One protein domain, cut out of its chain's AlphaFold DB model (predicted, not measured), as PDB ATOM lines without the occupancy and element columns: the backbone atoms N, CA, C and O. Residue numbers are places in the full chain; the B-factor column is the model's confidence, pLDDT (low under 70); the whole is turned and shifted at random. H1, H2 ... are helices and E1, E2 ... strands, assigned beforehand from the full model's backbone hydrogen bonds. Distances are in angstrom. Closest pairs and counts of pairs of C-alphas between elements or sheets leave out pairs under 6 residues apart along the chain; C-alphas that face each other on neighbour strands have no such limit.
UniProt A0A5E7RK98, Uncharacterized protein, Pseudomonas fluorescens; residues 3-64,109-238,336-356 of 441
ATOM      1  N   HIS A   3      87.237  53.931  13.842       95.25
ATOM      2  CA  HIS A   3      88.514  53.551  13.236       95.25
ATOM      3  C   HIS A   3      88.474  52.076  12.849       95.25
ATOM      4  O   HIS A   3      87.927  51.272  13.609       95.25
ATOM      5  N   SER A   4      89.023  51.724  11.684       94.25
ATOM      6  CA  SER A   4      89.088  50.337  11.213       94.25
ATOM      7  C   SER A   4      87.712  49.656  11.233       94.25
ATOM      8  O   SER A   4      86.718  50.256  10.839       94.25
ATOM      9  N   GLN A   5      87.598  48.430  11.746       91.88
ATOM     10  CA  GLN A   5      86.323  47.725  11.937       91.88
ATOM     11  C   GLN A   5      85.293  48.523  12.762       91.88
ATOM     12  O   GLN A   5      84.086  48.357  12.581       91.88
ATOM     13  N   GLY A   6      85.732  49.453  13.616       95.00
ATOM     14  CA  GLY A   6      84.850  50.385  14.317       95.00
ATOM     15  C   GLY A   6      84.058  51.309  13.383       95.00
ATOM     16  O   GLY A   6      83.004  51.811  13.782       95.00
ATOM     17  N   THR A   7      84.491  51.513  12.132       96.94
ATOM     18  CA  THR A   7      83.681  52.206  11.116       96.94
ATOM     19  C   THR A   7      82.483  51.361  10.693       96.94
ATOM     20  O   THR A   7      81.391  51.907  10.557       96.94
ATOM     21  N   LEU A   8      82.636  50.037  10.575       95.38
ATOM     22  CA  LEU A   8      81.541  49.118  10.249       95.38
ATOM     23  C   LEU A   8      80.493  49.108  11.361       95.38
ATOM     24  O   LEU A   8      79.301  49.217  11.085       95.38
ATOM     25  N   ILE A   9      80.942  49.064  12.620       95.25
ATOM     26  CA  ILE A   9      80.066  49.188  13.796       95.25
ATOM     27  C   ILE A   9      79.337  50.536  13.775       95.25
ATOM     28  O   ILE A   9      78.136  50.594  14.027       95.25
ATOM     29  N   THR A  10      80.042  51.620  13.435       96.31
ATOM     30  CA  THR A  10      79.447  52.961  13.334       96.31
ATOM     31  C   THR A  10      78.348  53.014  12.273       96.31
ATOM     32  O   THR A  10      77.265  53.523  12.564       96.31
ATOM     33  N   LEU A  11      78.597  52.474  11.074       96.69
ATOM     34  CA  LEU A  11      77.619  52.411   9.981       96.69
ATOM     35  C   LEU A  11      76.418  51.528  10.346       96.69
ATOM     36  O   LEU A  11      75.275  51.950  10.181       96.69
ATOM     37  N   LEU A  12      76.668  50.340  10.909       95.44
ATOM     38  CA  LEU A  12      75.618  49.431  11.367       95.44
ATOM     39  C   LEU A  12      74.729  50.096  12.421       95.44
ATOM     40  O   LEU A  12      73.506  50.006  12.338       95.44
ATOM     41  N   ALA A  13      75.326  50.809  13.379       95.38
ATOM     42  CA  ALA A  13      74.578  51.540  14.392       95.38
ATOM     43  C   ALA A  13      73.643  52.588  13.769       95.38
ATOM     44  O   ALA A  13      72.512  52.717  14.229       95.38
ATOM     45  N   GLN A  14      74.060  53.282  12.701       96.25
ATOM     46  CA  GLN A  14      73.184  54.231  12.002       96.25
ATOM     47  C   GLN A  14      72.000  53.515  11.350       96.25
ATOM     48  O   GLN A  14      70.860  53.921  11.542       96.25
ATOM     49  N   ALA A  15      72.248  52.406  10.652       95.88
ATOM     50  CA  ALA A  15      71.180  51.622  10.036       95.88
ATOM     51  C   ALA A  15      70.179  51.083  11.077       95.88
ATOM     52  O   ALA A  15      68.969  51.145  10.872       95.88
ATOM     53  N   MET A  16      70.663  50.634  12.239       94.38
ATOM     54  CA  MET A  16      69.805  50.202  13.349       94.38
ATOM     55  C   MET A  16      68.984  51.344  13.962       94.38
ATOM     56  O   MET A  16      67.891  51.088  14.465       94.38
ATOM     57  N   LEU A  17      69.504  52.576  13.979       94.56
ATOM     58  CA  LEU A  17      68.752  53.754  14.425       94.56
ATOM     59  C   LEU A  17      67.632  54.076  13.431       94.56
ATOM     60  O   LEU A  17      66.497  54.278  13.859       94.56
ATOM     61  N   VAL A  18      67.916  54.013  12.125       95.25
ATOM     62  CA  VAL A  18      66.914  54.222  11.067       95.25
ATOM     63  C   VAL A  18      65.748  53.240  11.197       95.25
ATOM     64  O   VAL A  18      64.599  53.676  11.234       95.25
ATOM     65  N   ASP A  19      66.016  51.945  11.374       94.06
ATOM     66  CA  ASP A  19      64.964  50.927  11.554       94.06
ATOM     67  C   ASP A  19      64.083  51.172  12.788       94.06
ATOM     68  O   ASP A  19      62.917  50.775  12.828       94.06
ATOM     69  N   ARG A  20      64.629  51.828  13.818       91.94
ATOM     70  CA  ARG A  20      63.892  52.194  15.037       91.94
ATOM     71  C   ARG A  20      63.140  53.518  14.905       91.94
ATOM     72  O   ARG A  20      62.456  53.907  15.849       91.94
ATOM     73  N   GLY A  21      63.280  54.227  13.783       94.12
ATOM     74  CA  GLY A  21      62.808  55.605  13.641       94.12
ATOM     75  C   GLY A  21      63.547  56.584  14.562       94.12
ATOM     76  O   GLY A  21      63.016  57.642  14.898       94.12
ATOM     77  N   GLU A  22      64.752  56.226  15.008       92.50
ATOM     78  CA  GLU A  22      65.611  57.056  15.844       92.50
ATOM     79  C   GLU A  22      66.572  57.881  14.980       92.50
ATOM     80  O   GLU A  22      66.897  57.546  13.840       92.50
ATOM     81  N   ARG A  23      67.041  59.003  15.527       91.31
ATOM     82  CA  ARG A  23      67.958  59.894  14.816       91.31
ATOM     83  C   ARG A  23      69.362  59.286  14.763       91.31
ATOM     84  O   ARG A  23      69.885  58.875  15.795       91.31
ATOM     85  N   CYS A  24      69.983  59.319  13.586       94.38
ATOM     86  CA  CYS A  24      71.396  58.994  13.404       94.38
ATOM     87  C   CYS A  24      72.324  59.948  14.179       94.38
ATOM     88  O   CYS A  24      71.934  61.024  14.640       94.38
ATOM     89  N   ALA A  25      73.591  59.562  14.296       92.12
ATOM     90  CA  ALA A  25      74.648  60.435  14.768       92.12
ATOM     91  C   ALA A  25      74.719  61.694  13.899       92.12
ATOM     92  O   ALA A  25      74.650  61.636  12.678       92.12
ATOM     93  N   ASP A  26      74.900  62.842  14.539       90.25
ATOM     94  CA  ASP A  26      74.894  64.123  13.837       90.25
ATOM     95  C   ASP A  26      76.226  64.413  13.121       90.25
ATOM     96  O   ASP A  26      76.318  65.289  12.272       90.25
ATOM     97  N   CYS A  27      77.284  63.675  13.451       95.00
ATOM     98  CA  CYS A  27      78.514  63.640  12.672       95.00
ATOM     99  C   CYS A  27      79.176  62.271  12.818       95.00
ATOM    100  O   CYS A  27      79.335  61.758  13.932       95.00
ATOM    101  N   ALA A  28      79.583  61.690  11.692       96.56
ATOM    102  CA  ALA A  28      80.366  60.466  11.655       96.56
ATOM    103  C   ALA A  28      81.707  60.732  10.969       96.56
ATOM    104  O   ALA A  28      81.771  61.357   9.919       96.56
ATOM    105  N   ILE A  29      82.788  60.228  11.560       98.00
ATOM    106  CA  ILE A  29      84.127  60.286  10.965       98.00
ATOM    107  C   ILE A  29      84.625  58.853  10.873       98.00
ATOM    108  O   ILE A  29      84.716  58.177  11.902       98.00
ATOM    109  N   MET A  30      84.895  58.397   9.658       98.44
ATOM    110  CA  MET A  30      85.395  57.074   9.324       98.44
ATOM    111  C   MET A  30      86.890  57.181   9.054       98.44
ATOM    112  O   MET A  30      87.301  57.856   8.116       98.44
ATOM    113  N   VAL A  31      87.708  56.522   9.866       98.12
ATOM    114  CA  VAL A  31      89.166  56.530   9.716       98.12
ATOM    115  C   VAL A  31      89.622  55.133   9.345       98.12
ATOM    116  O   VAL A  31      89.255  54.182  10.036       98.12
ATOM    117  N   ALA A  32      90.409  55.013   8.274       95.69
ATOM    118  CA  ALA A  32      90.993  53.735   7.862       95.69
ATOM    119  C   ALA A  32      89.933  52.621   7.704       95.69
ATOM    120  O   ALA A  32      90.077  51.499   8.181       95.69
ATOM    121  N   SER A  33      88.797  52.968   7.096       97.12
ATOM    122  CA  SER A  33      87.642  52.079   6.984       97.12
ATOM    123  C   SER A  33      87.925  50.866   6.079       97.12
ATOM    124  O   SER A  33      88.236  51.073   4.904       97.12
ATOM    125  N   PRO A  34      87.712  49.618   6.541       95.56
ATOM    126  CA  PRO A  34      87.743  48.431   5.683       95.56
ATOM    127  C   PRO A  34      86.501  48.310   4.792       95.56
ATOM    128  O   PRO A  34      86.431  47.415   3.959       95.56
ATOM    129  N   TYR A  35      85.496  49.176   4.969       95.31
ATOM    130  CA  TYR A  35      84.310  49.186   4.115       95.31
ATOM    131  C   TYR A  35      84.709  49.380   2.651       95.31
ATOM    132  O   TYR A  35      85.462  50.305   2.350       95.31
ATOM    133  N   SER A  36      84.167  48.564   1.755       94.62
ATOM    134  CA  SER A  36      84.423  48.664   0.321       94.62
ATOM    135  C   SER A  36      83.158  49.015  -0.443       94.62
ATOM    136  O   SER A  36      82.066  48.532  -0.137       94.62
ATOM    137  N   VAL A  37      83.316  49.871  -1.447       94.25
ATOM    138  CA  VAL A  37      82.257  50.244  -2.396       94.25
ATOM    139  C   VAL A  37      82.399  49.504  -3.727       94.25
ATOM    140  O   VAL A  37      81.564  49.681  -4.609       94.25
ATOM    141  N   LEU A  38      83.451  48.692  -3.888       90.44
ATOM    142  CA  LEU A  38      83.725  47.961  -5.120       90.44
ATOM    143  C   LEU A  38      82.960  46.630  -5.133       90.44
ATOM    144  O   LEU A  38      83.119  45.846  -4.197       90.44
ATOM    145  N   PRO A  39      82.192  46.315  -6.191       82.75
ATOM    146  CA  PRO A  39      81.403  45.083  -6.255       82.75
ATOM    147  C   PRO A  39      82.233  43.810  -6.045       82.75
ATOM    148  O   PRO A  39      81.794  42.907  -5.338       82.75
ATOM    149  N   ASP A  40      83.449  43.765  -6.595       81.81
ATOM    150  CA  ASP A  40      84.300  42.567  -6.585       81.81
ATOM    151  C   ASP A  40      85.004  42.314  -5.239       81.81
ATOM    152  O   ASP A  40      85.423  41.190  -4.972       81.81
ATOM    153  N   ALA A  41      85.094  43.332  -4.378       81.44
ATOM    154  CA  ALA A  41      85.711  43.262  -3.047       81.44
ATOM    155  C   ALA A  41      84.663  43.266  -1.917       81.44
ATOM    156  O   ALA A  41      84.951  43.564  -0.757       81.44
ATOM    157  N   THR A  42      83.401  42.992  -2.255       78.69
ATOM    158  CA  THR A  42      82.285  42.978  -1.304       78.69
ATOM    159  C   THR A  42      81.586  41.623  -1.327       78.69
ATOM    160  O   THR A  42      81.673  40.897  -2.322       78.69
ATOM    161  N   PRO A  43      80.901  41.222  -0.236       79.25
ATOM    162  CA  PRO A  43      80.191  39.954  -0.227       79.25
ATOM    163  C   PRO A  43      79.209  39.872  -1.398       79.25
ATOM    164  O   PRO A  43      78.472  40.821  -1.679       79.25
ATOM    165  N   LYS A  44      79.193  38.715  -2.071       77.25
ATOM    166  CA  LYS A  44      78.330  38.483  -3.234       77.25
ATOM    167  C   LYS A  44      76.892  38.868  -2.907       77.25
ATOM    168  O   LYS A  44      76.364  38.493  -1.861       77.25
ATOM    169  N   ASN A  45      76.253  39.541  -3.856       80.56
ATOM    170  CA  ASN A  45      74.874  40.006  -3.755       80.56
ATOM    171  C   ASN A  45      74.637  41.120  -2.728       80.56
ATOM    172  O   ASN A  45      73.489  41.330  -2.360       80.56
ATOM    173  N   LEU A  46      75.650  41.856  -2.267       84.06
ATOM    174  CA  LEU A  46      75.430  43.075  -1.485       84.06
ATOM    175  C   LEU A  46      75.621  44.325  -2.342       84.06
ATOM    176  O   LEU A  46      76.520  44.401  -3.171       84.06
ATOM    177  N   ARG A  47      74.766  45.328  -2.125       89.69
ATOM    178  CA  ARG A  47      74.890  46.653  -2.748       89.69
ATOM    179  C   ARG A  47      75.537  47.616  -1.757       89.69
ATOM    180  O   ARG A  47      74.853  48.456  -1.171       89.69
ATOM    181  N   THR A  48      76.838  47.467  -1.518       93.00
ATOM    182  CA  THR A  48      77.541  48.250  -0.486       93.00
ATOM    183  C   THR A  48      77.582  49.743  -0.804       93.00
ATOM    184  O   THR A  48      77.300  50.546   0.077       93.00
ATOM    185  N   LEU A  49      77.810  50.152  -2.059       95.31
ATOM    186  CA  LEU A  49      77.734  51.576  -2.411       95.31
ATOM    187  C   LEU A  49      76.355  52.166  -2.077       95.31
ATOM    188  O   LEU A  49      76.282  53.178  -1.384       95.31
ATOM    189  N   GLN A  50      75.268  51.504  -2.489       95.50
ATOM    190  CA  GLN A  50      73.908  51.949  -2.166       95.50
ATOM    191  C   GLN A  50      73.667  51.986  -0.652       95.50
ATOM    192  O   GLN A  50      73.139  52.965  -0.144       95.50
ATOM    193  N   THR A  51      74.103  50.954   0.077       95.62
ATOM    194  CA  THR A  51      73.978  50.895   1.543       95.62
ATOM    195  C   THR A  51      74.682  52.086   2.200       95.62
ATOM    196  O   THR A  51      74.134  52.713   3.104       95.62
ATOM    197  N   LEU A  52      75.889  52.435   1.739       97.25
ATOM    198  CA  LEU A  52      76.623  53.600   2.226       97.25
ATOM    199  C   LEU A  52      75.893  54.906   1.890       97.25
ATOM    200  O   LEU A  52      75.753  55.748   2.773       97.25
ATOM    201  N   ILE A  53      75.414  55.062   0.652       97.69
ATOM    202  CA  ILE A  53      74.633  56.228   0.214       97.69
ATOM    203  C   ILE A  53      73.399  56.410   1.103       97.69
ATOM    204  O   ILE A  53      73.191  57.498   1.634       97.69
ATOM    205  N   ASP A  54      72.631  55.347   1.335       97.00
ATOM    206  CA  ASP A  54      71.398  55.413   2.117       97.00
ATOM    207  C   ASP A  54      71.684  55.767   3.582       97.00
ATOM    208  O   ASP A  54      70.990  56.601   4.171       97.00
ATOM    209  N   ILE A  55      72.734  55.188   4.176       96.88
ATOM    210  CA  ILE A  55      73.168  55.535   5.536       96.88
ATOM    211  C   ILE A  55      73.611  56.999   5.604       96.88
ATOM    212  O   ILE A  55      73.219  57.713   6.530       96.88
ATOM    213  N   VAL A  56      74.412  57.465   4.641       97.81
ATOM    214  CA  VAL A  56      74.885  58.855   4.585       97.81
ATOM    215  C   VAL A  56      73.701  59.805   4.450       97.81
ATOM    216  O   VAL A  56      73.599  60.728   5.252       97.81
ATOM    217  N   GLN A  57      72.765  59.538   3.540       97.00
ATOM    218  CA  GLN A  57      71.554  60.333   3.372       97.00
ATOM    219  C   GLN A  57      70.778  60.454   4.688       97.00
ATOM    220  O   GLN A  57      70.456  61.561   5.113       97.00
ATOM    221  N   HIS A  58      70.523  59.342   5.387       96.31
ATOM    222  CA  HIS A  58      69.809  59.377   6.668       96.31
ATOM    223  C   HIS A  58      70.584  60.108   7.767       96.31
ATOM    224  O   HIS A  58      69.983  60.769   8.615       96.31
ATOM    225  N   THR A  59      71.912  60.017   7.739       95.69
ATOM    226  CA  THR A  59      72.795  60.705   8.687       95.69
ATOM    227  C   THR A  59      72.790  62.219   8.464       95.69
ATOM    228  O   THR A  59      72.807  62.983   9.427       95.69
ATOM    229  N   THR A  60      72.728  62.680   7.213       96.56
ATOM    230  CA  THR A  60      72.925  64.098   6.875       96.56
ATOM    231  C   THR A  60      71.644  64.871   6.561       96.56
ATOM    232  O   THR A  60      71.656  66.098   6.653       96.56
ATOM    233  N   GLN A  61      70.521  64.206   6.263       94.69
ATOM    234  CA  GLN A  61      69.257  64.865   5.884       94.69
ATOM    235  C   GLN A  61      68.562  65.629   7.022       94.69
ATOM    236  O   GLN A  61      67.636  66.403   6.788       94.69
ATOM    237  N   SER A  62      68.934  65.378   8.277       90.88
ATOM    238  CA  SER A  62      68.278  65.971   9.447       90.88
ATOM    239  C   SER A  62      69.294  66.332  10.533       90.88
ATOM    240  O   SER A  62      69.269  65.732  11.613       90.88
ATOM    241  N   PRO A  63      70.176  67.320  10.277       91.25
ATOM    242  CA  PRO A  63      71.140  67.783  11.266       91.25
ATOM    243  C   PRO A  63      70.438  68.275  12.535       91.25
ATOM    244  O   PRO A  63      69.297  68.758  12.503       91.25
ATOM    245  N   HIS A  64      71.095  68.152  13.684       89.75
ATOM    246  CA  HIS A  64      70.538  68.663  14.928       89.75
ATOM    247  C   HIS A  64      70.586  70.201  14.934       89.75
ATOM    248  O   HIS A  64      71.632  70.802  14.734       89.75
ATOM    249  N   ASN A 109      79.408  71.477  11.831       94.56
ATOM    250  CA  ASN A 109      79.677  70.110  11.380       94.56
ATOM    251  C   ASN A 109      78.525  69.130  11.623       94.56
ATOM    252  O   ASN A 109      78.678  67.937  11.373       94.56
ATOM    253  N   ARG A 110      77.372  69.616  12.088       94.50
ATOM    254  CA  ARG A 110      76.157  68.809  12.233       94.50
ATOM    255  C   ARG A 110      75.628  68.365  10.862       94.50
ATOM    256  O   ARG A 110      75.738  69.091   9.868       94.50
ATOM    257  N   GLY A 111      75.088  67.152  10.794       95.50
ATOM    258  CA  GLY A 111      74.712  66.432   9.577       95.50
ATOM    259  C   GLY A 111      75.850  66.273   8.567       95.50
ATOM    260  O   GLY A 111      75.661  66.614   7.401       95.50
ATOM    261  N   LYS A 112      77.038  65.822   8.986       97.50
ATOM    262  CA  LYS A 112      78.163  65.548   8.069       97.50
ATOM    263  C   LYS A 112      78.768  64.169   8.281       97.50
ATOM    264  O   LYS A 112      78.790  63.646   9.395       97.50
ATOM    265  N   VAL A 113      79.313  63.607   7.206       98.44
ATOM    266  CA  VAL A 113      80.107  62.377   7.259       98.44
ATOM    267  C   VAL A 113      81.474  62.642   6.646       98.44
ATOM    268  O   VAL A 113      81.559  63.169   5.542       98.44
ATOM    269  N   TYR A 114      82.536  62.273   7.354       98.62
ATOM    270  CA  TYR A 114      83.914  62.411   6.894       98.62
ATOM    271  C   TYR A 114      84.567  61.041   6.719       98.62
ATOM    272  O   TYR A 114      84.449  60.181   7.589       98.62
ATOM    273  N   LEU A 115      85.326  60.867   5.642       98.75
ATOM    274  CA  LEU A 115      86.253  59.762   5.435       98.75
ATOM    275  C   LEU A 115      87.690  60.279   5.487       98.75
ATOM    276  O   LEU A 115      88.090  61.139   4.703       98.75
ATOM    277  N   TYR A 116      88.492  59.728   6.387       98.56
ATOM    278  CA  TYR A 116      89.938  59.897   6.384       98.56
ATOM    279  C   TYR A 116      90.555  58.641   5.796       98.56
ATOM    280  O   TYR A 116      90.455  57.562   6.393       98.56
ATOM    281  N   PHE A 117      91.182  58.798   4.636       98.00
ATOM    282  CA  PHE A 117      91.846  57.703   3.949       98.00
ATOM    283  C   PHE A 117      93.336  57.982   3.774       98.00
ATOM    284  O   PHE A 117      93.764  59.140   3.727       98.00
ATOM    285  N   CYS A 118      94.119  56.911   3.701       95.88
ATOM    286  CA  CYS A 118      95.564  56.967   3.590       95.88
ATOM    287  C   CYS A 118      96.077  55.906   2.607       95.88
ATOM    288  O   CYS A 118      96.001  54.724   2.920       95.88
ATOM    289  N   PRO A 119      96.673  56.283   1.462       93.81
ATOM    290  CA  PRO A 119      97.210  55.314   0.507       93.81
ATOM    291  C   PRO A 119      98.483  54.615   1.003       93.81
ATOM    292  O   PRO A 119      99.032  53.778   0.293       93.81
ATOM    293  N   ASP A 120      98.979  54.973   2.189       91.88
ATOM    294  CA  ASP A 120     100.079  54.282   2.858       91.88
ATOM    295  C   ASP A 120      99.574  53.207   3.841       91.88
ATOM    296  O   ASP A 120     100.382  52.418   4.321       91.88
ATOM    297  N   ASP A 121      98.260  53.155   4.112       92.62
ATOM    298  CA  ASP A 121      97.617  52.145   4.958       92.62
ATOM    299  C   ASP A 121      97.615  50.776   4.274       92.62
ATOM    300  O   ASP A 121      96.914  50.581   3.280       92.62
ATOM    301  N   THR A 122      98.360  49.820   4.830       90.25
ATOM    302  CA  THR A 122      98.450  48.445   4.312       90.25
ATOM    303  C   THR A 122      97.454  47.468   4.924       90.25
ATOM    304  O   THR A 122      97.308  46.358   4.420       90.25
ATOM    305  N   THR A 123      96.763  47.833   6.006       88.50
ATOM    306  CA  THR A 123      95.902  46.895   6.747       88.50
ATOM    307  C   THR A 123      94.585  46.649   6.027       88.50
ATOM    308  O   THR A 123      94.097  45.523   6.005       88.50
ATOM    309  N   VAL A 124      94.015  47.686   5.408       89.75
ATOM    310  CA  VAL A 124      92.768  47.573   4.625       89.75
ATOM    311  C   VAL A 124      93.008  47.640   3.114       89.75
ATOM    312  O   VAL A 124      92.068  47.795   2.336       89.75
ATOM    313  N   ALA A 125      94.271  47.465   2.711       88.94
ATOM    314  CA  ALA A 125      94.735  47.442   1.327       88.94
ATOM    315  C   ALA A 125      94.567  46.089   0.618       88.94
ATOM    316  O   ALA A 125      94.866  45.994  -0.569       88.94
ATOM    317  N   LEU A 126      94.161  45.042   1.343       85.25
ATOM    318  CA  LEU A 126      94.094  43.684   0.802       85.25
ATOM    319  C   LEU A 126      93.230  43.630  -0.469       85.25
ATOM    320  O   LEU A 126      92.195  44.292  -0.524       85.25
ATOM    321  N   ASP A 127      93.635  42.853  -1.474       81.69
ATOM    322  CA  ASP A 127      92.964  42.770  -2.785       81.69
ATOM    323  C   ASP A 127      91.483  42.372  -2.695       81.69
ATOM    324  O   ASP A 127      90.655  42.827  -3.490       81.69
ATOM    325  N   ASP A 128      91.138  41.541  -1.715       82.25
ATOM    326  CA  ASP A 128      89.781  41.073  -1.433       82.25
ATOM    327  C   ASP A 128      88.977  42.022  -0.527       82.25
ATOM    328  O   ASP A 128      87.767  41.846  -0.381       82.25
ATOM    329  N   VAL A 129      89.623  43.041   0.048       83.75
ATOM    330  CA  VAL A 129      88.993  44.075   0.883       83.75
ATOM    331  C   VAL A 129      88.862  45.387   0.113       83.75
ATOM    332  O   VAL A 129      87.766  45.928   0.007       83.75
ATOM    333  N   GLN A 130      89.963  45.920  -0.421       91.44
ATOM    334  CA  GLN A 130      90.046  47.220  -1.097       91.44
ATOM    335  C   GLN A 130      89.281  48.326  -0.360       91.44
ATOM    336  O   GLN A 130      88.412  49.009  -0.908       91.44
ATOM    337  N   GLY A 131      89.586  48.476   0.929       95.50
ATOM    338  CA  GLY A 131      88.854  49.362   1.820       95.50
ATOM    339  C   GLY A 131      88.995  50.828   1.414       95.50
ATOM    340  O   GLY A 131      90.087  51.313   1.101       95.50
ATOM    341  N   ILE A 132      87.900  51.587   1.508       97.50
ATOM    342  CA  ILE A 132      87.907  53.035   1.241       97.50
ATOM    343  C   ILE A 132      88.827  53.803   2.206       97.50
ATOM    344  O   ILE A 132      89.178  54.947   1.939       97.50
ATOM    345  N   GLY A 133      89.248  53.184   3.313       97.00
ATOM    346  CA  GLY A 133      90.281  53.681   4.217       97.00
ATOM    347  C   GLY A 133      91.681  53.763   3.609       97.00
ATOM    348  O   GLY A 133      92.428  54.658   3.989       97.00
ATOM    349  N   THR A 134      92.015  52.907   2.645       96.19
ATOM    350  CA  THR A 134      93.276  53.001   1.893       96.19
ATOM    351  C   THR A 134      93.078  53.807   0.612       96.19
ATOM    352  O   THR A 134      93.858  54.707   0.306       96.19
ATOM    353  N   TYR A 135      92.010  53.516  -0.133       96.44
ATOM    354  CA  TYR A 135      91.868  53.973  -1.521       96.44
ATOM    355  C   TYR A 135      91.004  55.224  -1.709       96.44
ATOM    356  O   TYR A 135      90.944  55.750  -2.824       96.44
ATOM    357  N   GLY A 136      90.319  55.696  -0.663       97.69
ATOM    358  CA  GLY A 136      89.288  56.730  -0.777       97.69
ATOM    359  C   GLY A 136      88.085  56.264  -1.606       97.69
ATOM    360  O   GLY A 136      88.085  55.175  -2.182       97.69
ATOM    361  N   VAL A 137      87.047  57.095  -1.700       98.25
ATOM    362  CA  VAL A 137      85.912  56.823  -2.594       98.25
ATOM    363  C   VAL A 137      86.206  57.428  -3.974       98.25
ATOM    364  O   VAL A 137      86.495  58.630  -4.045       98.25
ATOM    365  N   PRO A 138      86.175  56.641  -5.069       97.38
ATOM    366  CA  PRO A 138      86.320  57.174  -6.424       97.38
ATOM    367  C   PRO A 138      85.074  57.968  -6.842       97.38
ATOM    368  O   PRO A 138      84.003  57.783  -6.268       97.38
ATOM    369  N   ASP A 139      85.184  58.830  -7.854       97.88
ATOM    370  CA  ASP A 139      84.030  59.588  -8.372       97.88
ATOM    371  C   ASP A 139      82.943  58.667  -8.939       97.88
ATOM    372  O   ASP A 139      81.758  58.852  -8.647       97.88
ATOM    373  N   GLU A 140      83.363  57.618  -9.644       97.44
ATOM    374  CA  GLU A 140      82.519  56.556 -10.192       97.44
ATOM    375  C   GLU A 140      83.155  55.183  -9.929       97.44
ATOM    376  O   GLU A 140      84.379  55.052  -9.823       97.44
ATOM    377  N   LEU A 141      82.325  54.148  -9.814       94.75
ATOM    378  CA  LEU A 141      82.773  52.754  -9.808       94.75
ATOM    379  C   LEU A 141      83.229  52.319 -11.217       94.75
ATOM    380  O   LEU A 141      82.873  52.975 -12.195       94.75
ATOM    381  N   PRO A 142      83.947  51.186 -11.372       89.62
ATOM    382  CA  PRO A 142      84.413  50.716 -12.683       89.62
ATOM    383  C   PRO A 142      83.315  50.560 -13.749       89.62
ATOM    384  O   PRO A 142      83.590  50.681 -14.938       89.62
ATOM    385  N   GLN A 143      82.070  50.302 -13.335       88.88
ATOM    386  CA  GLN A 143      80.903  50.176 -14.213       88.88
ATOM    387  C   GLN A 143      80.168  51.511 -14.472       88.88
ATOM    388  O   GLN A 143      79.097  51.501 -15.077       88.88
ATOM    389  N   GLY A 144      80.711  52.646 -14.018       93.94
ATOM    390  CA  GLY A 144      80.142  53.989 -14.210       93.94
ATOM    391  C   GLY A 144      79.064  54.390 -13.196       93.94
ATOM    392  O   GLY A 144      78.401  55.408 -13.374       93.94
ATOM    393  N   GLU A 145      78.845  53.605 -12.136       95.38
ATOM    394  CA  GLU A 145      77.913  53.995 -11.068       95.38
ATOM    395  C   GLU A 145      78.497  55.182 -10.275       95.38
ATOM    396  O   GLU A 145      79.634  55.082  -9.803       95.38
ATOM    397  N   PRO A 146      77.761  56.297 -10.098       97.50
ATOM    398  CA  PRO A 146      78.266  57.469  -9.388       97.50
ATOM    399  C   PRO A 146      78.465  57.164  -7.901       97.50
ATOM    400  O   PRO A 146      77.506  56.911  -7.172       97.50
ATOM    401  N   ALA A 147      79.713  57.238  -7.438       97.69
ATOM    402  CA  ALA A 147      80.099  56.950  -6.061       97.69
ATOM    403  C   ALA A 147      80.326  58.248  -5.275       97.69
ATOM    404  O   ALA A 147      79.372  58.810  -4.730       97.69
ATOM    405  N   MET A 148      81.550  58.791  -5.252       98.38
ATOM    406  CA  MET A 148      81.818  60.090  -4.621       98.38
ATOM    407  C   MET A 148      80.975  61.202  -5.264       98.38
ATOM    408  O   MET A 148      80.535  62.111  -4.562       98.38
ATOM    409  N   THR A 149      80.648  61.080  -6.557       98.00
ATOM    410  CA  THR A 149      79.731  61.988  -7.264       98.00
ATOM    411  C   THR A 149      78.340  62.043  -6.629       98.00
ATOM    412  O   THR A 149      77.770  63.129  -6.513       98.00
ATOM    413  N   ALA A 150      77.805  60.909  -6.165       98.06
ATOM    414  CA  ALA A 150      76.538  60.867  -5.438       98.06
ATOM    415  C   ALA A 150      76.714  61.357  -3.993       98.06
ATOM    416  O   ALA A 150      75.989  62.244  -3.539       98.06
ATOM    417  N   LEU A 151      77.717  60.838  -3.282       98.50
ATOM    418  CA  LEU A 151      77.952  61.122  -1.865       98.50
ATOM    419  C   LEU A 151      78.243  62.605  -1.581       98.50
ATOM    420  O   LEU A 151      77.740  63.150  -0.593       98.50
ATOM    421  N   GLN A 152      78.997  63.297  -2.442       97.00
ATOM    422  CA  GLN A 152      79.342  64.710  -2.230       97.00
ATOM    423  C   GLN A 152      78.114  65.633  -2.200       97.00
ATOM    424  O   GLN A 152      78.146  66.678  -1.550       97.00
ATOM    425  N   SER A 153      77.011  65.235  -2.845       96.31
ATOM    426  CA  SER A 153      75.741  65.973  -2.803       96.31
ATOM    427  C   SER A 153      75.027  65.867  -1.444       96.31
ATOM    428  O   SER A 153      74.163  66.683  -1.132       96.31
ATOM    429  N   MET A 154      75.429  64.903  -0.605       95.75
ATOM    430  CA  MET A 154      74.796  64.546   0.669       95.75
ATOM    431  C   MET A 154      75.648  64.936   1.885       95.75
ATOM    432  O   MET A 154      75.496  64.340   2.948       95.75
ATOM    433  N   ARG A 155      76.556  65.917   1.756       97.06
ATOM    434  CA  ARG A 155      77.480  66.350   2.833       97.06
ATOM    435  C   ARG A 155      78.416  65.228   3.320       97.06
ATOM    436  O   ARG A 155      78.758  65.157   4.505       97.06
ATOM    437  N   PHE A 156      78.824  64.352   2.400       98.62
ATOM    438  CA  PHE A 156      79.939  63.432   2.597       98.62
ATOM    439  C   PHE A 156      81.238  64.081   2.127       98.62
ATOM    440  O   PHE A 156      81.312  64.622   1.020       98.62
ATOM    441  N   TYR A 157      82.269  63.994   2.953       98.69
ATOM    442  CA  TYR A 157      83.556  64.624   2.726       98.69
ATOM    443  C   TYR A 157      84.680  63.608   2.862       98.69
ATOM    444  O   TYR A 157      84.609  62.729   3.716       98.69
ATOM    445  N   GLN A 158      85.756  63.747   2.089       98.44
ATOM    446  CA  GLN A 158      86.959  62.941   2.299       98.44
ATOM    447  C   GLN A 158      88.236  63.777   2.381       98.44
ATOM    448  O   GLN A 158      88.380  64.796   1.701       98.44
ATOM    449  N   ARG A 159      89.163  63.344   3.242       98.50
ATOM    450  CA  ARG A 159      90.505  63.913   3.422       98.50
ATOM    451  C   ARG A 159      91.557  62.861   3.094       98.50
ATOM    452  O   ARG A 159      91.507  61.756   3.634       98.50
ATOM    453  N   LEU A 160      92.521  63.246   2.260       98.00
ATOM    454  CA  LEU A 160      93.723  62.470   1.980       98.00
ATOM    455  C   LEU A 160      94.763  62.715   3.076       98.00
ATOM    456  O   LEU A 160      95.140  63.859   3.323       98.00
ATOM    457  N   TRP A 161      95.244  61.639   3.687       97.69
ATOM    458  CA  TRP A 161      96.376  61.629   4.608       97.69
ATOM    459  C   TRP A 161      97.503  60.810   3.999       97.69
ATOM    460  O   TRP A 161      97.262  59.711   3.519       97.69
ATOM    461  N   THR A 162      98.738  61.291   4.023       95.19
ATOM    462  CA  THR A 162      99.868  60.505   3.517       95.19
ATOM    463  C   THR A 162     101.167  60.943   4.166       95.19
ATOM    464  O   THR A 162     101.317  62.102   4.549       95.19
ATOM    465  N   LYS A 163     102.112  60.010   4.293       93.19
ATOM    466  CA  LYS A 163     103.478  60.309   4.737       93.19
ATOM    467  C   LYS A 163     104.372  60.844   3.613       93.19
ATOM    468  O   LYS A 163     105.531  61.156   3.866       93.19
ATOM    469  N   ARG A 164     103.872  60.881   2.374       92.25
ATOM    470  CA  ARG A 164     104.642  61.215   1.170       92.25
ATOM    471  C   ARG A 164     105.026  62.694   1.123       92.25
ATOM    472  O   ARG A 164     104.303  63.563   1.612       92.25
ATOM    473  N   LEU A 165     106.158  62.955   0.474       93.50
ATOM    474  CA  LEU A 165     106.605  64.295   0.102       93.50
ATOM    475  C   LEU A 165     106.504  64.449  -1.413       93.50
ATOM    476  O   LEU A 165     106.843  63.528  -2.154       93.50
ATOM    477  N   ARG A 166     106.100  65.630  -1.871       93.88
ATOM    478  CA  ARG A 166     106.091  66.010  -3.285       93.88
ATOM    479  C   ARG A 166     106.923  67.269  -3.433       93.88
ATOM    480  O   ARG A 166     106.652  68.264  -2.770       93.88
ATOM    481  N   ASN A 167     107.962  67.208  -4.265       92.25
ATOM    482  CA  ASN A 167     108.965  68.272  -4.396       92.25
ATOM    483  C   ASN A 167     109.640  68.641  -3.058       92.25
ATOM    484  O   ASN A 167     109.919  69.806  -2.802       92.25
ATOM    485  N   GLY A 168     109.866  67.649  -2.188       92.94
ATOM    486  CA  GLY A 168     110.449  67.849  -0.855       92.94
ATOM    487  C   GLY A 168     109.472  68.359   0.211       92.94
ATOM    488  O   GLY A 168     109.825  68.359   1.384       92.94
ATOM    489  N   GLU A 169     108.238  68.709  -0.163       95.94
ATOM    490  CA  GLU A 169     107.234  69.279   0.739       95.94
ATOM    491  C   GLU A 169     106.151  68.256   1.124       95.94
ATOM    492  O   GLU A 169     105.784  67.402   0.309       95.94
ATOM    493  N   PRO A 170     105.598  68.322   2.348       96.12
ATOM    494  CA  PRO A 170     104.518  67.440   2.770       96.12
ATOM    495  C   PRO A 170     103.232  67.690   1.985       96.12
ATOM    496  O   PRO A 170     102.846  68.826   1.701       96.12
ATOM    497  N   VAL A 171     102.504  66.611   1.699       96.88
ATOM    498  CA  VAL A 171     101.142  66.719   1.167       96.88
ATOM    499  C   VAL A 171     100.218  67.198   2.288       96.88
ATOM    500  O   VAL A 171      99.892  66.456   3.213       96.88
ATOM    501  N   LEU A 172      99.819  68.469   2.223       98.06
ATOM    502  CA  LEU A 172      99.035  69.107   3.279       98.06
ATOM    503  C   LEU A 172      97.583  68.611   3.309       98.06
ATOM    504  O   LEU A 172      96.890  68.589   2.288       98.06
ATOM    505  N   VAL A 173      97.091  68.322   4.511       98.25
ATOM    506  CA  VAL A 173      95.683  68.037   4.794       98.25
ATOM    507  C   VAL A 173      94.920  69.349   4.954       98.25
ATOM    508  O   VAL A 173      95.365  70.266   5.645       98.25
ATOM    509  N   GLY A 174      93.739  69.442   4.341       97.50
ATOM    510  CA  GLY A 174      92.888  70.630   4.461       97.50
ATOM    511  C   GLY A 174      93.272  71.779   3.536       97.50
ATOM    512  O   GLY A 174      93.034  72.935   3.876       97.50
ATOM    513  N   LYS A 175      93.845  71.478   2.364       97.81
ATOM    514  CA  LYS A 175      93.885  72.420   1.234       97.81
ATOM    515  C   LYS A 175      92.461  72.814   0.808       97.81
ATOM    516  O   LYS A 175      91.489  72.192   1.232       97.81
ATOM    517  N   ALA A 176      92.343  73.839  -0.039       97.88
ATOM    518  CA  ALA A 176      91.071  74.137  -0.696       97.88
ATOM    519  C   ALA A 176      90.542  72.884  -1.434       97.88
ATOM    520  O   ALA A 176      91.372  72.149  -1.990       97.88
ATOM    521  N   PRO A 177      89.216  72.632  -1.425       98.25
ATOM    522  CA  PRO A 177      88.610  71.488  -2.099       98.25
ATOM    523  C   PRO A 177      89.056  71.369  -3.556       98.25
ATOM    524  O   PRO A 177      88.912  72.317  -4.327       98.25
ATOM    525  N   GLN A 178      89.619  70.218  -3.916       97.62
ATOM    526  CA  GLN A 178      90.145  69.943  -5.254       97.62
ATOM    527  C   GLN A 178      90.426  68.443  -5.427       97.62
ATOM    528  O   GLN A 178      90.668  67.744  -4.439       97.62
ATOM    529  N   PRO A 179      90.471  67.932  -6.668       97.88
ATOM    530  CA  PRO A 179      91.093  66.645  -6.935       97.88
ATOM    531  C   PRO A 179      92.556  66.642  -6.477       97.88
ATOM    532  O   PRO A 179      93.291  67.600  -6.720       97.88
ATOM    533  N   ASP A 180      92.994  65.563  -5.836       97.31
ATOM    534  CA  ASP A 180      94.393  65.372  -5.443       97.31
ATOM    535  C   ASP A 180      94.873  63.975  -5.827       97.31
ATOM    536  O   ASP A 180      94.091  63.019  -5.880       97.31
ATOM    537  N   PHE A 181      96.170  63.847  -6.086       96.75
ATOM    538  CA  PHE A 181      96.784  62.571  -6.410       96.75
ATOM    539  C   PHE A 181      96.767  61.661  -5.187       96.75
ATOM    540  O   PHE A 181      97.301  61.995  -4.130       96.75
ATOM    541  N   THR A 182      96.205  60.473  -5.359       94.56
ATOM    542  CA  THR A 182      96.415  59.347  -4.444       94.56
ATOM    543  C   THR A 182      97.770  58.692  -4.714       94.56
ATOM    544  O   THR A 182      98.417  58.211  -3.785       94.56
ATOM    545  N   ARG A 183      98.235  58.726  -5.971       94.31
ATOM    546  CA  ARG A 183      99.601  58.368  -6.366       94.31
ATOM    547  C   ARG A 183     100.116  59.317  -7.449       94.31
ATOM    548  O   ARG A 183      99.563  59.361  -8.545       94.31
ATOM    549  N   ALA A 184     101.167  60.064  -7.133       93.31
ATOM    550  CA  ALA A 184     101.915  60.871  -8.094       93.31
ATOM    551  C   ALA A 184     102.996  60.035  -8.806       93.31
ATOM    552  O   ALA A 184     103.272  58.894  -8.430       93.31
ATOM    553  N   GLU A 185     103.602  60.605  -9.846       90.69
ATOM    554  CA  GLU A 185     104.729  59.995 -10.559       90.69
ATOM    555  C   GLU A 185     105.897  59.701  -9.603       90.69
ATOM    556  O   GLU A 185     106.207  60.495  -8.713       90.69
ATOM    557  N   GLY A 186     106.515  58.527  -9.751       86.88
ATOM    558  CA  GLY A 186     107.628  58.080  -8.905       86.88
ATOM    559  C   GLY A 186     107.240  57.580  -7.506       86.88
ATOM    560  O   GLY A 186     108.070  56.973  -6.831       86.88
ATOM    561  N   GLU A 187     105.989  57.758  -7.068       89.75
ATOM    562  CA  GLU A 187     105.514  57.206  -5.793       89.75
ATOM    563  C   GLU A 187     105.281  55.677  -5.902       89.75
ATOM    564  O   GLU A 187     104.959  55.174  -6.986       89.75
ATOM    565  N   PRO A 188     105.401  54.901  -4.806       85.94
ATOM    566  CA  PRO A 188     105.177  53.452  -4.832       85.94
ATOM    567  C   PRO A 188     103.781  53.068  -5.344       85.94
ATOM    568  O   PRO A 188     102.793  53.749  -5.065       85.94
ATOM    569  N   ARG A 189     103.695  51.966  -6.104       86.19
ATOM    570  CA  ARG A 189     102.425  51.453  -6.651       86.19
ATOM    571  C   ARG A 189     101.522  50.851  -5.577       86.19
ATOM    572  O   ARG A 189     100.310  51.027  -5.653       86.19
ATOM    573  N   TYR A 190     102.094  50.121  -4.627       84.62
ATOM    574  CA  TYR A 190     101.339  49.420  -3.592       84.62
ATOM    575  C   TYR A 190     101.375  50.203  -2.274       84.62
ATOM    576  O   TYR A 190     102.383  50.867  -1.988       84.62
ATOM    577  N   PRO A 191     100.296  50.153  -1.476       79.06
ATOM    578  CA  PRO A 191     100.297  50.711  -0.130       79.06
ATOM    579  C   PRO A 191     101.488  50.213   0.703       79.06
ATOM    580  O   PRO A 191     101.947  49.079   0.584       79.06
ATOM    581  N   GLY A 192     102.057  51.091   1.528       68.12
ATOM    582  CA  GLY A 192     103.222  50.772   2.363       68.12
ATOM    583  C   GLY A 192     104.556  50.569   1.631       68.12
ATOM    584  O   GLY A 192     105.571  50.398   2.303       68.12
ATOM    585  N   GLY A 193     104.606  50.639   0.295       70.69
ATOM    586  CA  GLY A 193     105.857  50.711  -0.468       70.69
ATOM    587  C   GLY A 193     106.091  49.554  -1.446       70.69
ATOM    588  O   GLY A 193     105.178  49.070  -2.106       70.69
ATOM    589  N   TRP A 194     107.354  49.143  -1.583       62.97
ATOM    590  CA  TRP A 194     107.831  48.216  -2.625       62.97
ATOM    591  C   TRP A 194     107.956  46.751  -2.164       62.97
ATOM    592  O   TRP A 194     108.655  45.964  -2.802       62.97
ATOM    593  N   SER A 195     107.346  46.367  -1.038       66.19
ATOM    594  CA  SER A 195     107.560  45.026  -0.476       66.19
ATOM    595  C   SER A 195     106.915  43.923  -1.330       66.19
ATOM    596  O   SER A 195     105.816  44.082  -1.859       66.19
ATOM    597  N   VAL A 196     107.580  42.766  -1.432       61.38
ATOM    598  CA  VAL A 196     107.066  41.592  -2.171       61.38
ATOM    599  C   VAL A 196     105.730  41.108  -1.599       61.38
ATOM    600  O   VAL A 196     104.842  40.718  -2.351       61.38
ATOM    601  N   ALA A 197     105.563  41.181  -0.275       65.00
ATOM    602  CA  ALA A 197     104.311  40.835   0.388       65.00
ATOM    603  C   ALA A 197     103.166  41.784  -0.006       65.00
ATOM    604  O   ALA A 197     102.053  41.319  -0.247       65.00
ATOM    605  N   ALA A 198     103.441  43.088  -0.135       67.06
ATOM    606  CA  ALA A 198     102.453  44.060  -0.601       67.06
ATOM    607  C   ALA A 198     102.036  43.786  -2.053       67.06
ATOM    608  O   ALA A 198     100.848  43.748  -2.343       67.06
ATOM    609  N   ILE A 199     102.995  43.494  -2.943       68.31
ATOM    610  CA  ILE A 199     102.714  43.152  -4.351       68.31
ATOM    611  C   ILE A 199     101.782  41.936  -4.469       68.31
ATOM    612  O   ILE A 199     100.961  41.877  -5.377       68.31
ATOM    613  N   ALA A 200     101.937  40.951  -3.582       69.88
ATOM    614  CA  ALA A 200     101.206  39.690  -3.656       69.88
ATOM    615  C   ALA A 200      99.794  39.733  -3.050       69.88
ATOM    616  O   ALA A 200      99.054  38.769  -3.226       69.88
ATOM    617  N   SER A 201      99.453  40.775  -2.287       76.00
ATOM    618  CA  SER A 201      98.232  40.780  -1.468       76.00
ATOM    619  C   SER A 201      97.415  42.066  -1.523       76.00
ATOM    620  O   SER A 201      96.341  42.090  -0.927       76.00
ATOM    621  N   GLN A 202      97.905  43.128  -2.170       83.50
ATOM    622  CA  GLN A 202      97.289  44.453  -2.119       83.50
ATOM    623  C   GLN A 202      96.983  45.021  -3.499       83.50
ATOM    624  O   GLN A 202      97.784  44.901  -4.431       83.50
ATOM    625  N   ALA A 203      95.898  45.796  -3.579       82.50
ATOM    626  CA  ALA A 203      95.508  46.406  -4.839       82.50
ATOM    627  C   ALA A 203      96.421  47.597  -5.151       82.50
ATOM    628  O   ALA A 203      96.627  48.502  -4.333       82.50
ATOM    629  N   GLY A 204      96.987  47.599  -6.356       86.25
ATOM    630  CA  GLY A 204      97.868  48.668  -6.813       86.25
ATOM    631  C   GLY A 204      97.110  49.962  -7.113       86.25
ATOM    632  O   GLY A 204      96.016  49.948  -7.674       86.25
ATOM    633  N   ILE A 205      97.739  51.094  -6.813       91.19
ATOM    634  CA  ILE A 205      97.252  52.436  -7.136       91.19
ATOM    635  C   ILE A 205      97.891  52.855  -8.462       91.19
ATOM    636  O   ILE A 205      99.115  52.796  -8.625       91.19
ATOM    637  N   SER A 206      97.081  53.239  -9.448       92.56
ATOM    638  CA  SER A 206      97.594  53.643 -10.764       92.56
ATOM    639  C   SER A 206      98.376  54.952 -10.674       92.56
ATOM    640  O   SER A 206      98.090  55.809  -9.840       92.56
ATOM    641  N   GLU A 207      99.381  55.125 -11.534       93.56
ATOM    642  CA  GLU A 207     100.076  56.415 -11.626       93.56
ATOM    643  C   GLU A 207      99.121  57.523 -12.037       93.56
ATOM    644  O   GLU A 207      98.276  57.314 -12.906       93.56
ATOM    645  N   GLY A 208      99.241  58.684 -11.399       94.94
ATOM    646  CA  GLY A 208      98.362  59.814 -11.668       94.94
ATOM    647  C   GLY A 208      96.929  59.607 -11.178       94.94
ATOM    648  O   GLY A 208      96.087  60.464 -11.428       94.94
ATOM    649  N   GLN A 209      96.624  58.512 -10.468       96.12
ATOM    650  CA  GLN A 209      95.286  58.294  -9.928       96.12
ATOM    651  C   GLN A 209      94.946  59.391  -8.919       96.12
ATOM    652  O   GLN A 209      95.687  59.624  -7.959       96.12
ATOM    653  N   THR A 210      93.796  60.029  -9.116       97.50
ATOM    654  CA  THR A 210      93.280  61.090  -8.252       97.50
ATOM    655  C   THR A 210      92.031  60.655  -7.491       97.50
ATOM    656  O   THR A 210      91.369  59.659  -7.809       97.50
ATOM    657  N   ARG A 211      91.717  61.416  -6.444       98.00
ATOM    658  CA  ARG A 211      90.446  61.376  -5.721       98.00
ATOM    659  C   ARG A 211      89.953  62.796  -5.515       98.00
ATOM    660  O   ARG A 211      90.758  63.703  -5.305       98.00
ATOM    661  N   ASN A 212      88.639  62.985  -5.538       98.31
ATOM    662  CA  ASN A 212      88.030  64.258  -5.185       98.31
ATOM    663  C   ASN A 212      88.174  64.508  -3.674       98.31
ATOM    664  O   ASN A 212      87.527  63.838  -2.867       98.31
ATOM    665  N   ILE A 213      89.050  65.436  -3.280       98.56
ATOM    666  CA  ILE A 213      89.251  65.827  -1.880       98.56
ATOM    667  C   ILE A 213      88.393  67.060  -1.620       98.56
ATOM    668  O   ILE A 213      88.805  68.193  -1.860       98.56
ATOM    669  N   ASN A 214      87.171  66.824  -1.153       98.44
ATOM    670  CA  ASN A 214      86.133  67.849  -1.051       98.44
ATOM    671  C   ASN A 214      85.922  68.399   0.371       98.44
ATOM    672  O   ASN A 214      85.110  69.306   0.554       98.44
ATOM    673  N   ALA A 215      86.607  67.849   1.379       98.06
ATOM    674  CA  ALA A 215      86.501  68.324   2.757       98.06
ATOM    675  C   ALA A 215      86.944  69.785   2.888       98.06
ATOM    676  O   ALA A 215      87.861  70.240   2.204       98.06
ATOM    677  N   GLU A 216      86.322  70.519   3.807       96.94
ATOM    678  CA  GLU A 216      86.530  71.955   3.904       96.94
ATOM    679  C   GLU A 216      87.977  72.325   4.260       96.94
ATOM    680  O   GLU A 216      88.670  71.619   5.009       96.94
ATOM    681  N   GLN A 217      88.405  73.483   3.754       97.69
ATOM    682  CA  GLN A 217      89.746  74.016   3.963       97.69
ATOM    683  C   GLN A 217      90.042  74.246   5.454       97.69
ATOM    684  O   GLN A 217      89.177  74.639   6.246       97.69
ATOM    685  N   LEU A 218      91.291  74.007   5.837       96.81
ATOM    686  CA  LEU A 218      91.834  74.316   7.153       96.81
ATOM    687  C   LEU A 218      92.731  75.550   7.068       96.81
ATOM    688  O   LEU A 218      93.351  75.820   6.039       96.81
ATOM    689  N   HIS A 219      92.800  76.303   8.165       94.69
ATOM    690  CA  HIS A 219      93.533  77.563   8.218       94.69
ATOM    691  C   HIS A 219      94.576  77.553   9.346       94.69
ATOM    692  O   HIS A 219      94.219  77.645  10.528       94.69
ATOM    693  N   PRO A 220      95.871  77.455   8.999       95.12
ATOM    694  CA  PRO A 220      96.409  76.914   7.740       95.12
ATOM    695  C   PRO A 220      96.077  75.418   7.519       95.12
ATOM    696  O   PRO A 220      95.669  74.736   8.468       95.12
ATOM    697  N   PRO A 221      96.279  74.899   6.291       97.12
ATOM    698  CA  PRO A 221      96.399  73.465   6.040       97.12
ATOM    699  C   PRO A 221      97.522  72.847   6.884       97.12
ATOM    700  O   PRO A 221      98.474  73.531   7.261       97.12
ATOM    701  N   HIS A 222      97.414  71.556   7.182       96.88
ATOM    702  CA  HIS A 222      98.279  70.868   8.144       96.88
ATOM    703  C   HIS A 222      99.195  69.851   7.468       96.88
ATOM    704  O   HIS A 222      98.729  69.040   6.670       96.88
ATOM    705  N   ALA A 223     100.479  69.854   7.820       97.06
ATOM    706  CA  ALA A 223     101.400  68.789   7.438       97.06
ATOM    707  C   ALA A 223     101.157  67.571   8.352       97.06
ATOM    708  O   ALA A 223     101.396  67.666   9.559       97.06
ATOM    709  N   PRO A 224     100.654  66.441   7.824       96.12
ATOM    710  CA  PRO A 224     100.248  65.317   8.657       96.12
ATOM    711  C   PRO A 224     101.454  64.667   9.347       96.12
ATOM    712  O   PRO A 224     102.469  64.369   8.723       96.12
ATOM    713  N   GLN A 225     101.331  64.398  10.646       95.31
ATOM    714  CA  GLN A 225     102.338  63.672  11.416       95.31
ATOM    715  C   GLN A 225     102.009  62.178  11.413       95.31
ATOM    716  O   GLN A 225     101.168  61.725  12.186       95.31
ATOM    717  N   MET A 226     102.660  61.422  10.527       94.50
ATOM    718  CA  MET A 226     102.316  60.015  10.255       94.50
ATOM    719  C   MET A 226     103.174  58.987  11.011       94.50
ATOM    720  O   MET A 226     102.825  57.813  11.050       94.50
ATOM    721  N   PHE A 227     104.271  59.425  11.632       93.88
ATOM    722  CA  PHE A 227     105.269  58.562  12.284       93.88
ATOM    723  C   PHE A 227     105.138  58.508  13.817       93.88
ATOM    724  O   PHE A 227     106.022  58.018  14.516       93.88
ATOM    725  N   GLY A 228     104.064  59.079  14.373       90.38
ATOM    726  CA  GLY A 228     103.875  59.154  15.822       90.38
ATOM    727  C   GLY A 228     103.880  57.767  16.471       90.38
ATOM    728  O   GLY A 228     103.210  56.859  15.987       90.38
ATOM    729  N   GLY A 229     104.619  57.610  17.571       87.75
ATOM    730  CA  GLY A 229     104.647  56.377  18.367       87.75
ATOM    731  C   GLY A 229     105.498  55.230  17.810       87.75
ATOM    732  O   GLY A 229     105.598  54.207  18.482       87.75
ATOM    733  N   GLU A 230     106.130  55.389  16.643       93.81
ATOM    734  CA  GLU A 230     107.059  54.388  16.109       93.81
ATOM    735  C   GLU A 230     108.286  54.232  17.030       93.81
ATOM    736  O   GLU A 230     108.843  55.202  17.548       93.81
ATOM    737  N   ALA A 231     108.723  52.992  17.230       93.31
ATOM    738  CA  ALA A 231     109.926  52.636  17.981       93.31
ATOM    739  C   ALA A 231     111.205  52.929  17.190       93.31
ATOM    740  O   ALA A 231     112.225  53.320  17.759       93.31
ATOM    741  N   VAL A 232     111.128  52.719  15.875       94.44
ATOM    742  CA  VAL A 232     112.100  53.179  14.886       94.44
ATOM    743  C   VAL A 232     111.327  54.021  13.893       94.44
ATOM    744  O   VAL A 232     110.477  53.490  13.181       94.44
ATOM    745  N   THR A 233     111.609  55.319  13.866       93.81
ATOM    746  CA  THR A 233     110.939  56.244  12.955       93.81
ATOM    747  C   THR A 233     111.219  55.855  11.509       93.81
ATOM    748  O   THR A 233     112.376  55.702  11.114       93.81
ATOM    749  N   GLY A 234     110.156  55.698  10.730       90.38
ATOM    750  CA  GLY A 234     110.219  55.426   9.304       90.38
ATOM    751  C   GLY A 234     110.567  56.657   8.477       90.38
ATOM    752  O   GLY A 234     110.939  57.720   8.977       90.38
ATOM    753  N   SER A 235     110.395  56.514   7.169       88.19
ATOM    754  CA  SER A 235     110.564  57.598   6.210       88.19
ATOM    755  C   SER A 235     109.402  57.634   5.222       88.19
ATOM    756  O   SER A 235     108.438  56.870   5.293       88.19
ATOM    757  N   THR A 236     109.492  58.529   4.250       83.44
ATOM    758  CA  THR A 236     108.554  58.614   3.125       83.44
ATOM    759  C   THR A 236     108.532  57.352   2.261       83.44
ATOM    760  O   THR A 236     107.504  57.062   1.657       83.44
ATOM    761  N   HIS A 237     109.623  56.581   2.242       79.12
ATOM    762  CA  HIS A 237     109.798  55.417   1.362       79.12
ATOM    763  C   HIS A 237     109.914  54.098   2.134       79.12
ATOM    764  O   HIS A 237     109.647  53.039   1.575       79.12
ATOM    765  N   GLU A 238     110.263  54.161   3.418       84.44
ATOM    766  CA  GLU A 238     110.458  52.997   4.283       84.44
ATOM    767  C   GLU A 238     109.477  53.048   5.450       84.44
ATOM    768  O   GLU A 238     109.190  54.120   5.993       84.44
ATOM    769  N   ASN A 336     105.333  49.354  10.581       90.81
ATOM    770  CA  ASN A 336     104.127  50.143  10.778       90.81
ATOM    771  C   ASN A 336     103.289  50.117   9.495       90.81
ATOM    772  O   ASN A 336     103.741  50.526   8.423       90.81
ATOM    773  N   SER A 337     102.041  49.671   9.620       89.69
ATOM    774  CA  SER A 337     101.088  49.606   8.513       89.69
ATOM    775  C   SER A 337     100.488  50.958   8.137       89.69
ATOM    776  O   SER A 337      99.727  51.026   7.181       89.69
ATOM    777  N   TYR A 338     100.750  52.013   8.917       92.06
ATOM    778  CA  TYR A 338     100.144  53.348   8.840       92.06
ATOM    779  C   TYR A 338      98.614  53.393   8.996       92.06
ATOM    780  O   TYR A 338      98.019  54.470   8.962       92.06
ATOM    781  N   HIS A 339      97.981  52.261   9.308       91.75
ATOM    782  CA  HIS A 339      96.535  52.116   9.492       91.75
ATOM    783  C   HIS A 339      95.942  53.004  10.592       91.75
ATOM    784  O   HIS A 339      94.810  53.480  10.509       91.75
ATOM    785  N   SER A 340      96.720  53.262  11.641       90.25
ATOM    786  CA  SER A 340      96.315  54.134  12.751       90.25
ATOM    787  C   SER A 340      97.045  55.474  12.744       90.25
ATOM    788  O   SER A 340      96.817  56.278  13.645       90.25
ATOM    789  N   ALA A 341      97.911  55.742  11.760       91.19
ATOM    790  CA  ALA A 341      98.858  56.859  11.780       91.19
ATOM    791  C   ALA A 341      98.189  58.228  11.984       91.19
ATOM    792  O   ALA A 341      98.687  59.052  12.750       91.19
ATOM    793  N   VAL A 342      97.008  58.432  11.391       92.12
ATOM    794  CA  VAL A 342      96.201  59.654  11.556       92.12
ATOM    795  C   VAL A 342      95.934  59.975  13.034       92.12
ATOM    796  O   VAL A 342      95.945  61.143  13.419       92.12
ATOM    797  N   LEU A 343      95.751  58.945  13.865       93.12
ATOM    798  CA  LEU A 343      95.365  59.038  15.276       93.12
ATOM    799  C   LEU A 343      96.559  59.026  16.245       93.12
ATOM    800  O   LEU A 343      96.374  59.141  17.451       93.12
ATOM    801  N   ARG A 344      97.792  58.859  15.750       90.88
ATOM    802  CA  ARG A 344      98.982  58.710  16.608       90.88
ATOM    803  C   ARG A 344      99.638  60.033  17.006       90.88
ATOM    804  O   ARG A 344     100.614  60.025  17.753       90.88
ATOM    805  N   SER A 345      99.127  61.167  16.524       93.44
ATOM    806  CA  SER A 345      99.670  62.492  16.840       93.44
ATOM    807  C   SER A 345      98.612  63.415  17.459       93.44
ATOM    808  O   SER A 345      97.589  63.695  16.824       93.44
ATOM    809  N   PRO A 346      98.884  63.991  18.647       93.44
ATOM    810  CA  PRO A 346      98.072  65.068  19.210       93.44
ATOM    811  C   PRO A 346      97.945  66.281  18.280       93.44
ATOM    812  O   PRO A 346      96.912  66.949  18.275       93.44
ATOM    813  N   GLU A 347      98.960  66.555  17.457       93.50
ATOM    814  CA  GLU A 347      98.914  67.666  16.509       93.50
ATOM    815  C   GLU A 347      97.968  67.354  15.341       93.50
ATOM    816  O   GLU A 347      97.164  68.210  14.983       93.50
ATOM    817  N   ASN A 348      97.918  66.122  14.819       96.06
ATOM    818  CA  ASN A 348      96.869  65.752  13.851       96.06
ATOM    819  C   ASN A 348      95.471  65.996  14.432       96.06
ATOM    820  O   ASN A 348      94.579  66.511  13.746       96.06
ATOM    821  N   HIS A 349      95.291  65.682  15.720       94.81
ATOM    822  CA  HIS A 349      94.021  65.906  16.392       94.81
ATOM    823  C   HIS A 349      93.662  67.380  16.514       94.81
ATOM    824  O   HIS A 349      92.561  67.776  16.129       94.81
ATOM    825  N   ARG A 350      94.603  68.182  17.011       92.31
ATOM    826  CA  ARG A 350      94.471  69.626  17.212       92.31
ATOM    827  C   ARG A 350      94.249  70.389  15.909       92.31
ATOM    828  O   ARG A 350      93.518  71.381  15.898       92.31
ATOM    829  N   TRP A 351      94.912  69.971  14.832       94.56
ATOM    830  CA  TRP A 351      94.924  70.721  13.582       94.56
ATOM    831  C   TRP A 351      93.813  70.332  12.619       94.56
ATOM    832  O   TRP A 351      93.294  71.219  11.938       94.56
ATOM    833  N   VAL A 352      93.431  69.052  12.603       96.19
ATOM    834  CA  VAL A 352      92.471  68.502  11.640       96.19
ATOM    835  C   VAL A 352      91.254  67.914  12.332       96.19
ATOM    836  O   VAL A 352      90.152  68.404  12.126       96.19
ATOM    837  N   THR A 353      91.417  66.886  13.173       95.12
ATOM    838  CA  THR A 353      90.241  66.116  13.622       95.12
ATOM    839  C   THR A 353      89.280  66.938  14.478       95.12
ATOM    840  O   THR A 353      88.068  66.804  14.347       95.12
ATOM    841  N   ALA A 354      89.811  67.847  15.301       92.75
ATOM    842  CA  ALA A 354      89.015  68.763  16.110       92.75
ATOM    843  C   ALA A 354      88.203  69.756  15.259       92.75
ATOM    844  O   ALA A 354      87.225  70.308  15.751       92.75
ATOM    845  N   MET A 355      88.583  69.960  13.994       94.00
ATOM    846  CA  MET A 355      87.908  70.867  13.063       94.00
ATOM    847  C   MET A 355      86.748  70.212  12.305       94.00
ATOM    848  O   MET A 355      85.950  70.933  11.711       94.00
ATOM    849  N   ASP A 356      86.645  68.879  12.330       95.81
ATOM    850  CA  ASP A 356      85.622  68.110  11.602       95.81
ATOM    851  C   ASP A 356      84.559  67.495  12.526       95.81
ATOM    852  O   ASP A 356      83.521  67.011  12.071       95.81
TER     853      ASP A 356
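Overview. This is residues 3 to 64, 109 to 238 and 336 to 356 of the 441 residues of an uncharacterized protein of Pseudomonas fluorescens (UniProt A0A5E7RK98). Amid loops with little regular structure, H2 packs on a small parallel sheet, E1 E2 E3, with antiparallel E4 and E5 next to E3. Six named helices and five strands, class mixed, hold 80 of 213 printed residues. The whole is compact, radius of gyration of the C-alphas 16.6 A, spans 49 by 40 by 31 A.

Arrangement. Start at E2, residues 112 to 117: its N 114 is 2.8 A from O 28 of E1, residues 27 to 31, and its N 115 is 2.8 A from O 157 of E3, residues 156 to 160. H2, residues 48 to 60, touches H4, residues 148 to 154; their closest C-alphas, Gln 57 and Met 154, are 6.0 A apart. In H4, 1 of 3 O i to N i+4 pairs is within hydrogen-bond range, and 3 of 4 O i to N i+3 pairs.

Along the chain. Find C-alpha 5 at (86.323, 47.725, 11.937); from there H1 runs 21.6 A to residue 19. H6, residues 346 to 356, only grazes the sheet and ends at (85.622, 68.110, 11.602).

Size, cuts and confidence. C-alphas 64 and 109 are 9.9 A apart across one cut, 238 and 336 9.5 A across the other. Confidence is under 70 at residues 192 and 194 to 200.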